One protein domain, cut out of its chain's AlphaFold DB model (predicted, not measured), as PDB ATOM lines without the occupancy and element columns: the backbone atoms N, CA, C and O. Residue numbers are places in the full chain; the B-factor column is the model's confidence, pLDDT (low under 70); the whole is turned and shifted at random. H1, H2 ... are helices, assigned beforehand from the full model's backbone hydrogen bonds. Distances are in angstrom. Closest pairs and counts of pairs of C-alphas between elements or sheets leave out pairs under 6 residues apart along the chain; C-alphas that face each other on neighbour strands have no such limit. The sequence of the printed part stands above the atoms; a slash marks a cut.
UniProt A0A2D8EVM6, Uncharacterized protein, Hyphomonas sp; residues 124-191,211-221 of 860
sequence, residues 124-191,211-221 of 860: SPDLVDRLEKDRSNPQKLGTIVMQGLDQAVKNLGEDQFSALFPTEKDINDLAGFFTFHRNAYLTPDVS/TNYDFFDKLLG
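AT A GLANCE: This is residues 124 to 191 and 211 to 221 of the 860 residues of an uncharacterized protein of Hyphomonas sp (UniProt A0A2D8EVM6). Two long helices, H2 and H4, make a V: they meet near the start of H2 and the end of H4, and the short helix H3 with its links bridges the open end. H1 folds back alongside H2 as a helical hairpin, and the short helix H5 packs on H4 towards the open end of the V, while residues 187 to 191 trail on from H4 past the narrow end. The printed part has 79 residues with five named helices, H1 to H5 in order along the chain, and no named strand; the class is all helix. The whole is compact, with a radius of gyration of the C-alphas of 13.1 A, and only just elongated, spanning 39 by 25 by 20 A.

HOW THE PARTS SIT: H2, residues 138 to 156, touches H4, residues 168 to 186, at a steep tilt of 48 degrees, and they run opposite ways. H2 touches H4 with residues 138 to 146 alone, and H4 touches H2 with residues 178 to 186 alone; the closest C-alphas, those of Gly 142 and His 181, are 4.4 A apart. H1, residues 125 to 134, touches residues 140 to 148 of H2 alone, at a shallow tilt of 17 degrees and opposite ways; their closest C-alphas, those of Asp 134 and Lys 140, are 6.0 A apart. H3, residues 158 to 163, is about perpendicular to H2 at 84 degrees and close but not clearly touching, with the closest C-alphas, those of Val 153 and Phe 161, 5.8 A apart. H5, residues 213 to 220, touches residues 171 to 175 of H4 alone, at a steep tilt of 39 degrees and opposite ways; the closest C-alphas, those of Ala 175 and Leu 220, are 5.2 A apart. H2 and H5 are near each other, with 8 pairs of C-alphas within 10 A. H1 is apart from H3, H4 and H5, and H3 is apart from H4. In H1, H2, H3, H4 and H5 every O i to N i+4 pair is within hydrogen-bond range.

IN THESE COORDINATES: H2 is 26.6 A from first to last C-alpha, starting at C-alpha 138 (-49.986, 36.287, -36.255). H4 is 26.4 A long, H1 14.1 A, H5 10.3 A and H3 8.6 A. H1 begins at C-alpha 125 (-43.351, 29.055, -18.786), and H5 ends at C-alpha 220 (-49.109, 54.475, -24.575).

THE WHOLE: The two C-alphas farthest apart, those of Pro 166 and Ser 191, are 40.3 A apart. Residues 192 to 210 are not printed, and C-alphas 191 and 211 stand 28.5 A apart across the cut, which lies in the link from H4 to H5. The links H1 to H2, H2 to H3 and H3 to H4 are tight. The mean pLDDT of the printed part is 82.6, and residues 186 to 191 are under 70.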
ATOM      1  N   SER A 124     -44.913  33.672 -18.103       90.25
ATOM      2  CA  SER A 124     -44.979  32.340 -17.485       90.25
ATOM      3  C   SER A 124     -44.453  31.250 -18.438       90.25
ATOM      4  O   SER A 124     -44.701  31.374 -19.640       90.25
ATOM      5  N   PRO A 125     -43.860  30.145 -17.942       88.44
ATOM      6  CA  PRO A 125     -43.351  29.055 -18.786       88.44
ATOM      7  C   PRO A 125     -44.368  28.532 -19.812       88.44
ATOM      8  O   PRO A 125     -44.053  28.432 -20.991       88.44
ATOM      9  N   ASP A 126     -45.626  28.332 -19.408       88.00
ATOM     10  CA  ASP A 126     -46.696  27.881 -20.313       88.00
ATOM     11  C   ASP A 126     -46.941  28.847 -21.487       88.00
ATOM     12  O   ASP A 126     -47.335  28.447 -22.585       88.00
ATOM     13  N   LEU A 127     -46.747  30.148 -21.257       87.44
ATOM     14  CA  LEU A 127     -46.927  31.181 -22.271       87.44
ATOM     15  C   LEU A 127     -45.720  31.247 -23.218       87.44
ATOM     16  O   LEU A 127     -45.909  31.444 -24.417       87.44
ATOM     17  N   VAL A 128     -44.517  31.003 -22.694       87.94
ATOM     18  CA  VAL A 128     -43.269  30.847 -23.458       87.94
ATOM     19  C   VAL A 128     -43.345  29.616 -24.376       87.94
ATOM     20  O   VAL A 128     -43.066  29.722 -25.569       87.94
ATOM     21  N   ASP A 129     -43.847  28.483 -23.882       86.75
ATOM     22  CA  ASP A 129     -44.064  27.271 -24.689       86.75
ATOM     23  C   ASP A 129     -45.100  27.507 -25.802       86.75
ATOM     24  O   ASP A 129     -44.950  27.070 -26.951       86.75
ATOM     25  N   ARG A 130     -46.179  28.236 -25.485       85.12
ATOM     26  CA  ARG A 130     -47.183  28.641 -26.479       85.12
ATOM     27  C   ARG A 130     -46.599  29.590 -27.515       85.12
ATOM     28  O   ARG A 130     -46.924  29.440 -28.692       85.12
ATOM     29  N   LEU A 131     -45.754  30.537 -27.109       86.50
ATOM     30  CA  LEU A 131     -45.046  31.427 -28.025       86.50
ATOM     31  C   LEU A 131     -44.237  30.610 -29.029       86.50
ATOM     32  O   LEU A 131     -44.373  30.818 -30.231       86.50
ATOM     33  N   GLU A 132     -43.459  29.638 -28.561       83.88
ATOM     34  CA  GLU A 132     -42.654  28.783 -29.433       83.88
ATOM     35  C   GLU A 132     -43.517  28.015 -30.443       83.88
ATOM     36  O   GLU A 132     -43.223  28.002 -31.643       83.88
ATOM     37  N   LYS A 133     -44.625  27.438 -29.971       85.31
ATOM     38  CA  LYS A 133     -45.542  26.643 -30.791       85.31
ATOM     39  C   LYS A 133     -46.316  27.467 -31.820       85.31
ATOM     40  O   LYS A 133     -46.540  26.999 -32.936       85.31
ATOM     41  N   ASP A 134     -46.772  28.656 -31.439       82.62
ATOM     42  CA  ASP A 134     -47.769  29.420 -32.188       82.62
ATOM     43  C   ASP A 134     -47.225  30.730 -32.803       82.62
ATOM     44  O   ASP A 134     -47.986  31.435 -33.468       82.62
ATOM     45  N   ARG A 135     -45.922  31.044 -32.676       80.75
ATOM     46  CA  ARG A 135     -45.296  32.277 -33.221       80.75
ATOM     47  C   ARG A 135     -45.508  32.512 -34.716       80.75
ATOM     48  O   ARG A 135     -45.457  33.651 -35.165       80.75
ATOM     49  N   SER A 136     -45.721  31.458 -35.504       78.44
ATOM     50  CA  SER A 136     -45.951  31.571 -36.950       78.44
ATOM     51  C   SER A 136     -47.382  31.978 -37.305       78.44
ATOM     52  O   SER A 136     -47.652  32.285 -38.464       78.44
ATOM     53  N   ASN A 137     -48.310  31.957 -36.342       78.50
ATOM     54  CA  ASN A 137     -49.674  32.434 -36.517       78.50
ATOM     55  C   ASN A 137     -49.787  33.848 -35.914       78.50
ATOM     56  O   ASN A 137     -49.787  33.973 -34.688       78.50
ATOM     57  N   PRO A 138     -49.939  34.905 -36.735       73.12
ATOM     58  CA  PRO A 138     -49.986  36.287 -36.255       73.12
ATOM     59  C   PRO A 138     -51.056  36.550 -35.186       73.12
ATOM     60  O   PRO A 138     -50.816  37.324 -34.267       73.12
ATOM     61  N   GLN A 139     -52.208  35.881 -35.261       76.06
ATOM     62  CA  GLN A 139     -53.321  36.082 -34.326       76.06
ATOM     63  C   GLN A 139     -53.036  35.463 -32.963       76.06
ATOM     64  O   GLN A 139     -53.227  36.084 -31.914       76.06
ATOM     65  N   LYS A 140     -52.543  34.221 -32.977       81.81
ATOM     66  CA  LYS A 140     -52.139  33.542 -31.749       81.81
ATOM     67  C   LYS A 140     -50.940  34.235 -31.119       81.81
ATOM     68  O   LYS A 140     -50.937  34.416 -29.908       81.81
ATOM     69  N   LEU A 141     -49.983  34.684 -31.933       81.25
ATOM     70  CA  LEU A 141     -48.864  35.505 -31.485       81.25
ATOM     71  C   LEU A 141     -49.359  36.804 -30.843       81.25
ATOM     72  O   LEU A 141     -48.939  37.112 -29.737       81.25
ATOM     73  N   GLY A 142     -50.292  37.517 -31.482       80.12
ATOM     74  CA  GLY A 142     -50.945  38.691 -30.899       80.12
ATOM     75  C   GLY A 142     -51.536  38.376 -29.526       80.12
ATOM     76  O   GLY A 142     -51.185  39.022 -28.547       80.12
ATOM     77  N   THR A 143     -52.331  37.307 -29.421       84.25
ATOM     78  CA  THR A 143     -52.922  36.846 -28.149       84.25
ATOM     79  C   THR A 143     -51.862  36.582 -27.074       84.25
ATOM     80  O   THR A 143     -52.010  37.014 -25.934       84.25
ATOM     81  N   ILE A 144     -50.794  35.869 -27.429       86.69
ATOM     82  CA  ILE A 144     -49.706  35.498 -26.516       86.69
ATOM     83  C   ILE A 144     -48.947  36.740 -26.043       86.69
ATOM     84  O   ILE A 144     -48.672  36.868 -24.854       86.69
ATOM     85  N   VAL A 145     -48.667  37.681 -26.947       88.06
ATOM     86  CA  VAL A 145     -48.006  38.949 -26.618       88.06
ATOM     87  C   VAL A 145     -48.864  39.788 -25.671       88.06
ATOM     88  O   VAL A 145     -48.342  40.267 -24.666       88.06
ATOM     89  N   MET A 146     -50.172  39.913 -25.923       88.25
ATOM     90  CA  MET A 146     -51.060  40.666 -25.027       88.25
ATOM     91  C   MET A 146     -51.119  40.038 -23.630       88.25
ATOM     92  O   MET A 146     -51.055  40.751 -22.633       88.25
ATOM     93  N   GLN A 147     -51.182  38.705 -23.551       89.31
ATOM     94  CA  GLN A 147     -51.132  37.975 -22.280       89.31
ATOM     95  C   GLN A 147     -49.793  38.164 -21.559       89.31
ATOM     96  O   GLN A 147     -49.772  38.282 -20.337       89.31
ATOM     97  N   GLY A 148     -48.683  38.214 -22.297       90.94
ATOM     98  CA  GLY A 148     -47.355  38.420 -21.725       90.94
ATOM     99  C   GLY A 148     -47.180  39.826 -21.166       90.94
ATOM    100  O   GLY A 148     -46.651  39.988 -20.072       90.94
ATOM    101  N   LEU A 149     -47.680  40.839 -21.877       90.94
ATOM    102  CA  LEU A 149     -47.698  42.223 -21.399       90.94
ATOM    103  C   LEU A 149     -48.566  42.364 -20.142       90.94
ATOM    104  O   LEU A 149     -48.134  42.975 -19.168       90.94
ATOM    105  N   ASP A 150     -49.747  41.740 -20.127       90.56
ATOM    106  CA  ASP A 150     -50.623  41.710 -18.951       90.56
ATOM    107  C   ASP A 150     -49.944  41.034 -17.746       90.56
ATOM    108  O   ASP A 150     -49.996  41.547 -16.629       90.56
ATOM    109  N   GLN A 151     -49.241  39.915 -17.970       91.56
ATOM    110  CA  GLN A 151     -48.442  39.243 -16.939       91.56
ATOM    111  C   GLN A 151     -47.286  40.114 -16.439       91.56
ATOM    112  O   GLN A 151     -47.060  40.171 -15.232       91.56
ATOM    113  N   ALA A 152     -46.582  40.815 -17.330       92.38
ATOM    114  CA  ALA A 152     -45.481  41.696 -16.957       92.38
ATOM    115  C   ALA A 152     -45.951  42.820 -16.021       92.38
ATOM    116  O   ALA A 152     -45.362  43.014 -14.958       92.38
ATOM    117  N   VAL A 153     -47.058  43.493 -16.358       93.38
ATOM    118  CA  VAL A 153     -47.664  44.522 -15.492       93.38
ATOM    119  C   VAL A 153     -48.141  43.917 -14.177       93.38
ATOM    120  O   VAL A 153     -47.865  44.465 -13.115       93.38
ATOM    121  N   LYS A 154     -48.793  42.750 -14.209       91.19
ATOM    122  CA  LYS A 154     -49.264  42.071 -12.994       91.19
ATOM    123  C   LYS A 154     -48.127  41.678 -12.045       91.19
ATOM    124  O   LYS A 154     -48.318  41.701 -10.832       91.19
ATOM    125  N   ASN A 155     -46.969  41.301 -12.583       91.06
ATOM    126  CA  ASN A 155     -45.818  40.857 -11.800       91.06
ATOM    127  C   ASN A 155     -45.016  42.027 -11.213       91.06
ATOM    128  O   ASN A 155     -44.512  41.915 -10.097       91.06
ATOM    129  N   LEU A 156     -44.885  43.128 -11.956       92.62
ATOM    130  CA  LEU A 156     -44.078  44.292 -11.572       92.62
ATOM    131  C   LEU A 156     -44.891  45.377 -10.846       92.62
ATOM    132  O   LEU A 156     -44.360  46.113 -10.017       92.62
ATOM    133  N   GLY A 157     -46.182  45.486 -11.144       93.88
ATOM    134  CA  GLY A 157     -46.984  46.671 -10.854       93.88
ATOM    135  C   GLY A 157     -46.779  47.781 -11.893       93.88
ATOM    136  O   GLY A 157     -45.764  47.833 -12.589       93.88
ATOM    137  N   GLU A 158     -47.759  48.683 -11.993       92.62
ATOM    138  CA  GLU A 158     -47.816  49.749 -13.007       92.62
ATOM    139  C   GLU A 158     -46.600  50.694 -12.964       92.62
ATOM    140  O   GLU A 158     -46.000  50.984 -14.004       92.62
ATOM    141  N   ASP A 159     -46.185  51.121 -11.767       91.56
ATOM    142  CA  ASP A 159     -45.067  52.060 -11.585       91.56
ATOM    143  C   ASP A 159     -43.729  51.455 -12.022       91.56
ATOM    144  O   ASP A 159     -42.953  52.080 -12.748       91.56
ATOM    145  N   GLN A 160     -43.455  50.216 -11.601       92.44
ATOM    146  CA  GLN A 160     -42.209  49.531 -11.944       92.44
ATOM    147  C   GLN A 160     -42.170  49.165 -13.422       92.44
ATOM    148  O   GLN A 160     -41.120  49.301 -14.044       92.44
ATOM    149  N   PHE A 161     -43.302  48.749 -13.997       94.44
ATOM    150  CA  PHE A 161     -43.399  48.503 -15.431       94.44
ATOM    151  C   PHE A 161     -43.117  49.782 -16.227       94.44
ATOM    152  O   PHE A 161     -42.302  49.765 -17.146       94.44
ATOM    153  N   SER A 162     -43.725  50.909 -15.845       90.50
ATOM    154  CA  SER A 162     -43.512  52.202 -16.509       90.50
ATOM    155  C   SER A 162     -42.054  52.662 -16.422       90.50
ATOM    156  O   SER A 162     -41.507  53.182 -17.393       90.50
ATOM    157  N   ALA A 163     -41.384  52.406 -15.293       91.00
ATOM    158  CA  ALA A 163     -39.974  52.740 -15.095       91.00
ATOM    159  C   ALA A 163     -39.008  51.988 -16.035       91.00
ATOM    160  O   ALA A 163     -37.871  52.428 -16.211       91.00
ATOM    161  N   LEU A 164     -39.442  50.888 -16.669       89.75
ATOM    162  CA  LEU A 164     -38.651  50.163 -17.675       89.75
ATOM    163  C   LEU A 164     -38.574  50.897 -19.024       89.75
ATOM    164  O   LEU A 164     -37.721  50.562 -19.846       89.75
ATOM    165  N   PHE A 165     -39.415  51.915 -19.232       91.38
ATOM    166  CA  PHE A 165     -39.491  52.712 -20.458       91.38
ATOM    167  C   PHE A 165     -39.253  54.202 -20.141       91.38
ATOM    168  O   PHE A 165     -40.156  55.026 -20.287       91.38
ATOM    169  N   PRO A 166     -38.046  54.580 -19.669       84.44
ATOM    170  CA  PRO A 166     -37.784  55.908 -19.115       84.44
ATOM    171  C   PRO A 166     -37.747  57.022 -20.168       84.44
ATOM    172  O   PRO A 166     -37.789  58.200 -19.812       84.44
ATOM    173  N   THR A 167     -37.618  56.681 -21.453       86.38
ATOM    174  CA  THR A 167     -37.552  57.664 -22.537       86.38
ATOM    175  C   THR A 167     -38.815  57.656 -23.389       86.38
ATOM    176  O   THR A 167     -39.465  56.629 -23.571       86.38
ATOM    177  N   GLU A 168     -39.137  58.802 -23.996       78.75
ATOM    178  CA  GLU A 168     -40.251  58.901 -24.947       78.75
ATOM    179  C   GLU A 168     -40.086  57.929 -26.125       78.75
ATOM    180  O   GLU A 168     -41.064  57.371 -26.619       78.75
ATOM    181  N   LYS A 169     -38.838  57.672 -26.537       86.19
ATOM    182  CA  LYS A 169     -38.519  56.665 -27.549       86.19
ATOM    183  C   LYS A 169     -38.941  55.265 -27.096       86.19
ATOM    184  O   LYS A 169     -39.598  54.584 -27.868       86.19
ATOM    185  N   ASP A 170     -38.614  54.863 -25.869       85.56
ATOM    186  CA  ASP A 170     -38.962  53.535 -25.343       85.56
ATOM    187  C   ASP A 170     -40.482  53.352 -25.233       85.56
ATOM    188  O   ASP A 170     -41.012  52.299 -25.581       85.56
ATOM    189  N   ILE A 171     -41.196  54.404 -24.819       85.06
ATOM    190  CA  ILE A 171     -42.664  54.425 -24.789       85.06
ATOM    191  C   ILE A 171     -43.248  54.310 -26.201       85.06
ATOM    192  O   ILE A 171     -44.215  53.580 -26.404       85.06
ATOM    193  N   ASN A 172     -42.673  54.999 -27.189       80.38
ATOM    194  CA  ASN A 172     -43.122  54.916 -28.580       80.38
ATOM    195  C   ASN A 172     -42.812  53.545 -29.205       80.38
ATOM    196  O   ASN A 172     -43.638  53.021 -29.955       80.38
ATOM    197  N   ASP A 173     -41.669  52.944 -28.869       82.62
ATOM    198  CA  ASP A 173     -41.297  51.587 -29.280       82.62
ATOM    199  C   ASP A 173     -42.294  50.567 -28.686       82.62
ATOM    200  O   ASP A 173     -42.846  49.739 -29.418       82.62
ATOM    201  N   LEU A 174     -42.637  50.694 -27.395       88.75
ATOM    202  CA  LEU A 174     -43.680  49.893 -26.744       88.75
ATOM    203  C   LEU A 174     -45.068  50.127 -27.358       88.75
ATOM    204  O   LEU A 174     -45.796  49.165 -27.592       88.75
ATOM    205  N   ALA A 175     -45.434  51.371 -27.671       83.25
ATOM    206  CA  ALA A 175     -46.708  51.701 -28.310       83.25
ATOM    207  C   ALA A 175     -46.822  51.081 -29.710       83.25
ATOM    208  O   ALA A 175     -47.858  50.500 -30.052       83.25
ATOM    209  N   GLY A 176     -45.753  51.153 -30.508       78.12
ATOM    210  CA  GLY A 176     -45.675  50.518 -31.822       78.12
ATOM    211  C   GLY A 176     -45.784  48.997 -31.728       78.12
ATOM    212  O   GLY A 176     -46.574  48.389 -32.456       78.12
ATOM    213  N   PHE A 177     -45.058  48.394 -30.784       83.62
ATOM    214  CA  PHE A 177     -45.096  46.958 -30.513       83.62
ATOM    215  C   PHE A 177     -46.494  46.490 -30.079       83.62
ATOM    216  O   PHE A 177     -47.059  45.569 -30.678       83.62
ATOM    217  N   PHE A 178     -47.093  47.169 -29.098       85.88
ATOM    218  CA  PHE A 178     -48.444  46.894 -28.611       85.88
ATOM    219  C   PHE A 178     -49.467  47.003 -29.742       85.88
ATOM    220  O   PHE A 178     -50.264  46.092 -29.953       85.88
ATOM    221  N   THR A 179     -49.432  48.095 -30.512       78.50
ATOM    222  CA  THR A 179     -50.394  48.351 -31.595       78.50
ATOM    223  C   THR A 179     -50.313  47.288 -32.685       78.50
ATOM    224  O   THR A 179     -51.345  46.793 -33.144       78.50
ATOM    225  N   PHE A 180     -49.099  46.896 -33.083       79.38
ATOM    226  CA  PHE A 180     -48.887  45.839 -34.069       79.38
ATOM    227  C   PHE A 180     -49.530  44.516 -33.626       79.38
ATOM    228  O   PHE A 180     -50.320  43.927 -34.369       79.38
ATOM    229  N   HIS A 181     -49.254  44.078 -32.395       81.31
ATOM    230  CA  HIS A 181     -49.764  42.810 -31.873       81.31
ATOM    231  C   HIS A 181     -51.254  42.852 -31.509       81.31
ATOM    232  O   HIS A 181     -51.957  41.864 -31.731       81.31
ATOM    233  N   ARG A 182     -51.774  44.005 -31.072       80.06
ATOM    234  CA  ARG A 182     -53.214  44.250 -30.899       80.06
ATOM    235  C   ARG A 182     -53.965  44.094 -32.218       80.06
ATOM    236  O   ARG A 182     -54.982  43.413 -32.272       80.06
ATOM    237  N   ASN A 183     -53.467  44.681 -33.303       72.62
ATOM    238  CA  ASN A 183     -54.123  44.576 -34.610       72.62
ATOM    239  C   ASN A 183     -54.104  43.131 -35.139       72.62
ATOM    240  O   ASN A 183     -55.069  42.673 -35.755       72.62
ATOM    241  N   ALA A 184     -53.035  42.382 -34.855       72.50
ATOM    242  CA  ALA A 184     -52.972  40.955 -35.153       72.50
ATOM    243  C   ALA A 184     -53.968  40.132 -34.309       72.50
ATOM    244  O   ALA A 184     -54.567  39.196 -34.825       72.50
ATOM    245  N   TYR A 185     -54.199  40.506 -33.046       71.94
ATOM    246  CA  TYR A 185     -55.220  39.902 -32.179       71.94
ATOM    247  C   TYR A 185     -56.655  40.145 -32.687       71.94
ATOM    248  O   TYR A 185     -57.488  39.244 -32.632       71.94
ATOM    249  N   LEU A 186     -56.937  41.339 -33.216       68.00
ATOM    250  CA  LEU A 186     -58.285  41.761 -33.627       68.00
ATOM    251  C   LEU A 186     -58.676  41.362 -35.054       68.00
ATOM    252  O   LEU A 186     -59.836  41.507 -35.439       68.00
ATOM    253  N   THR A 187     -57.735  40.888 -35.870       63.41
ATOM    254  CA  THR A 187     -58.038  40.519 -37.257       63.41
ATOM    255  C   THR A 187     -58.775  39.175 -37.303       63.41
ATOM    256  O   THR A 187     -58.268  38.196 -36.756       63.41
ATOM    257  N   PRO A 188     -59.947  39.071 -37.964       57.44
ATOM    258  CA  PRO A 188     -60.663  37.804 -38.084       57.44
ATOM    259  C   PRO A 188     -59.845  36.770 -38.871       57.44
ATOM    260  O   PRO A 188     -59.078  37.109 -39.773       57.44
ATOM    261  N   ASP A 189     -60.009  35.491 -38.519       55.97
ATOM    262  CA  ASP A 189     -59.345  34.348 -39.160       55.97
ATOM    263  C   ASP A 189     -59.721  34.226 -40.643       55.97
ATOM    264  O   ASP A 189     -60.705  33.589 -41.024       55.97
ATOM    265  N   VAL A 190     -58.896  34.846 -41.490       47.00
ATOM    266  CA  VAL A 190     -58.991  34.818 -42.957       47.00
ATOM    267  C   VAL A 190     -58.805  33.420 -43.553       47.00
ATOM    268  O   VAL A 190     -59.068  33.238 -44.741       47.00
ATOM    269  N   SER A 191     -58.392  32.418 -42.766       46.62
ATOM    270  CA  SER A 191     -58.328  31.027 -43.232       46.62
ATOM    271  C   SER A 191     -59.700  30.338 -43.274       46.62
ATOM    272  O   SER A 191     -59.831  29.272 -43.881       46.62
ATOM    273  N   THR A 211     -56.437  42.376 -18.637       78.38
ATOM    274  CA  THR A 211     -56.823  42.948 -17.342       78.38
ATOM    275  C   THR A 211     -56.333  44.390 -17.176       78.38
ATOM    276  O   THR A 211     -57.027  45.207 -16.580       78.38
ATOM    277  N   ASN A 212     -55.162  44.710 -17.732       83.00
ATOM    278  CA  ASN A 212     -54.492  46.004 -17.586       83.00
ATOM    279  C   ASN A 212     -54.616  46.917 -18.826       83.00
ATOM    280  O   ASN A 212     -53.744  47.755 -19.053       83.00
ATOM    281  N   TYR A 213     -55.652  46.772 -19.665       80.56
ATOM    282  CA  TYR A 213     -55.780  47.611 -20.869       80.56
ATOM    283  C   TYR A 213     -55.804  49.111 -20.541       80.56
ATOM    284  O   TYR A 213     -55.102  49.870 -21.198       80.56
ATOM    285  N   ASP A 214     -56.546  49.534 -19.513       75.94
ATOM    286  CA  ASP A 214     -56.643  50.949 -19.120       75.94
ATOM    287  C   ASP A 214     -55.279  51.553 -18.763       75.94
ATOM    288  O   ASP A 214     -55.012  52.720 -19.053       75.94
ATOM    289  N   PHE A 215     -54.399  50.753 -18.157       85.19
ATOM    290  CA  PHE A 215     -53.023  51.149 -17.885       85.19
ATOM    291  C   PHE A 215     -52.242  51.353 -19.189       85.19
ATOM    292  O   PHE A 215     -51.638  52.408 -19.382       85.19
ATOM    293  N   PHE A 216     -52.293  50.390 -20.116       83.94
ATOM    294  CA  PHE A 216     -51.622  50.517 -21.413       83.94
ATOM    295  C   PHE A 216     -52.179  51.666 -22.250       83.94
ATOM    296  O   PHE A 216     -51.412  52.357 -22.914       83.94
ATOM    297  N   ASP A 217     -53.488  51.899 -22.202       80.00
ATOM    298  CA  ASP A 217     -54.122  53.018 -22.883       80.00
ATOM    299  C   ASP A 217     -53.558  54.347 -22.380       80.00
ATOM    300  O   ASP A 217     -53.075  55.149 -23.180       80.00
ATOM    301  N   LYS A 218     -53.513  54.534 -21.055       80.19
ATOM    302  CA  LYS A 218     -52.945  55.727 -20.410       80.19
ATOM    303  C   LYS A 218     -51.451  55.893 -20.685       80.19
ATOM    304  O   LYS A 218     -51.016  57.000 -20.991       80.19
ATOM    305  N   LEU A 219     -50.671  54.815 -20.581       83.44
ATOM    306  CA  LEU A 219     -49.217  54.843 -20.760       83.44
ATOM    307  C   LEU A 219     -48.828  55.138 -22.215       83.44
ATOM    308  O   LEU A 219     -47.922  55.930 -22.481       83.44
ATOM    309  N   LEU A 220     -49.502  54.487 -23.165       82.25
ATOM    310  CA  LEU A 220     -49.109  54.475 -24.575       82.25
ATOM    311  C   LEU A 220     -49.916  55.459 -25.428       82.25
ATOM    312  O   LEU A 220     -49.507  55.752 -26.550       82.25
ATOM    313  N   GLY A 221     -51.023  55.997 -24.912       77.94
ATOM    314  CA  GLY A 221     -51.913  56.883 -25.659       77.94
ATOM    315  C   GLY A 221     -52.642  56.157 -26.791       77.94
ATOM    316  O   GLY A 221     -52.691  56.677 -27.904       77.94
TER     317      GLY A 221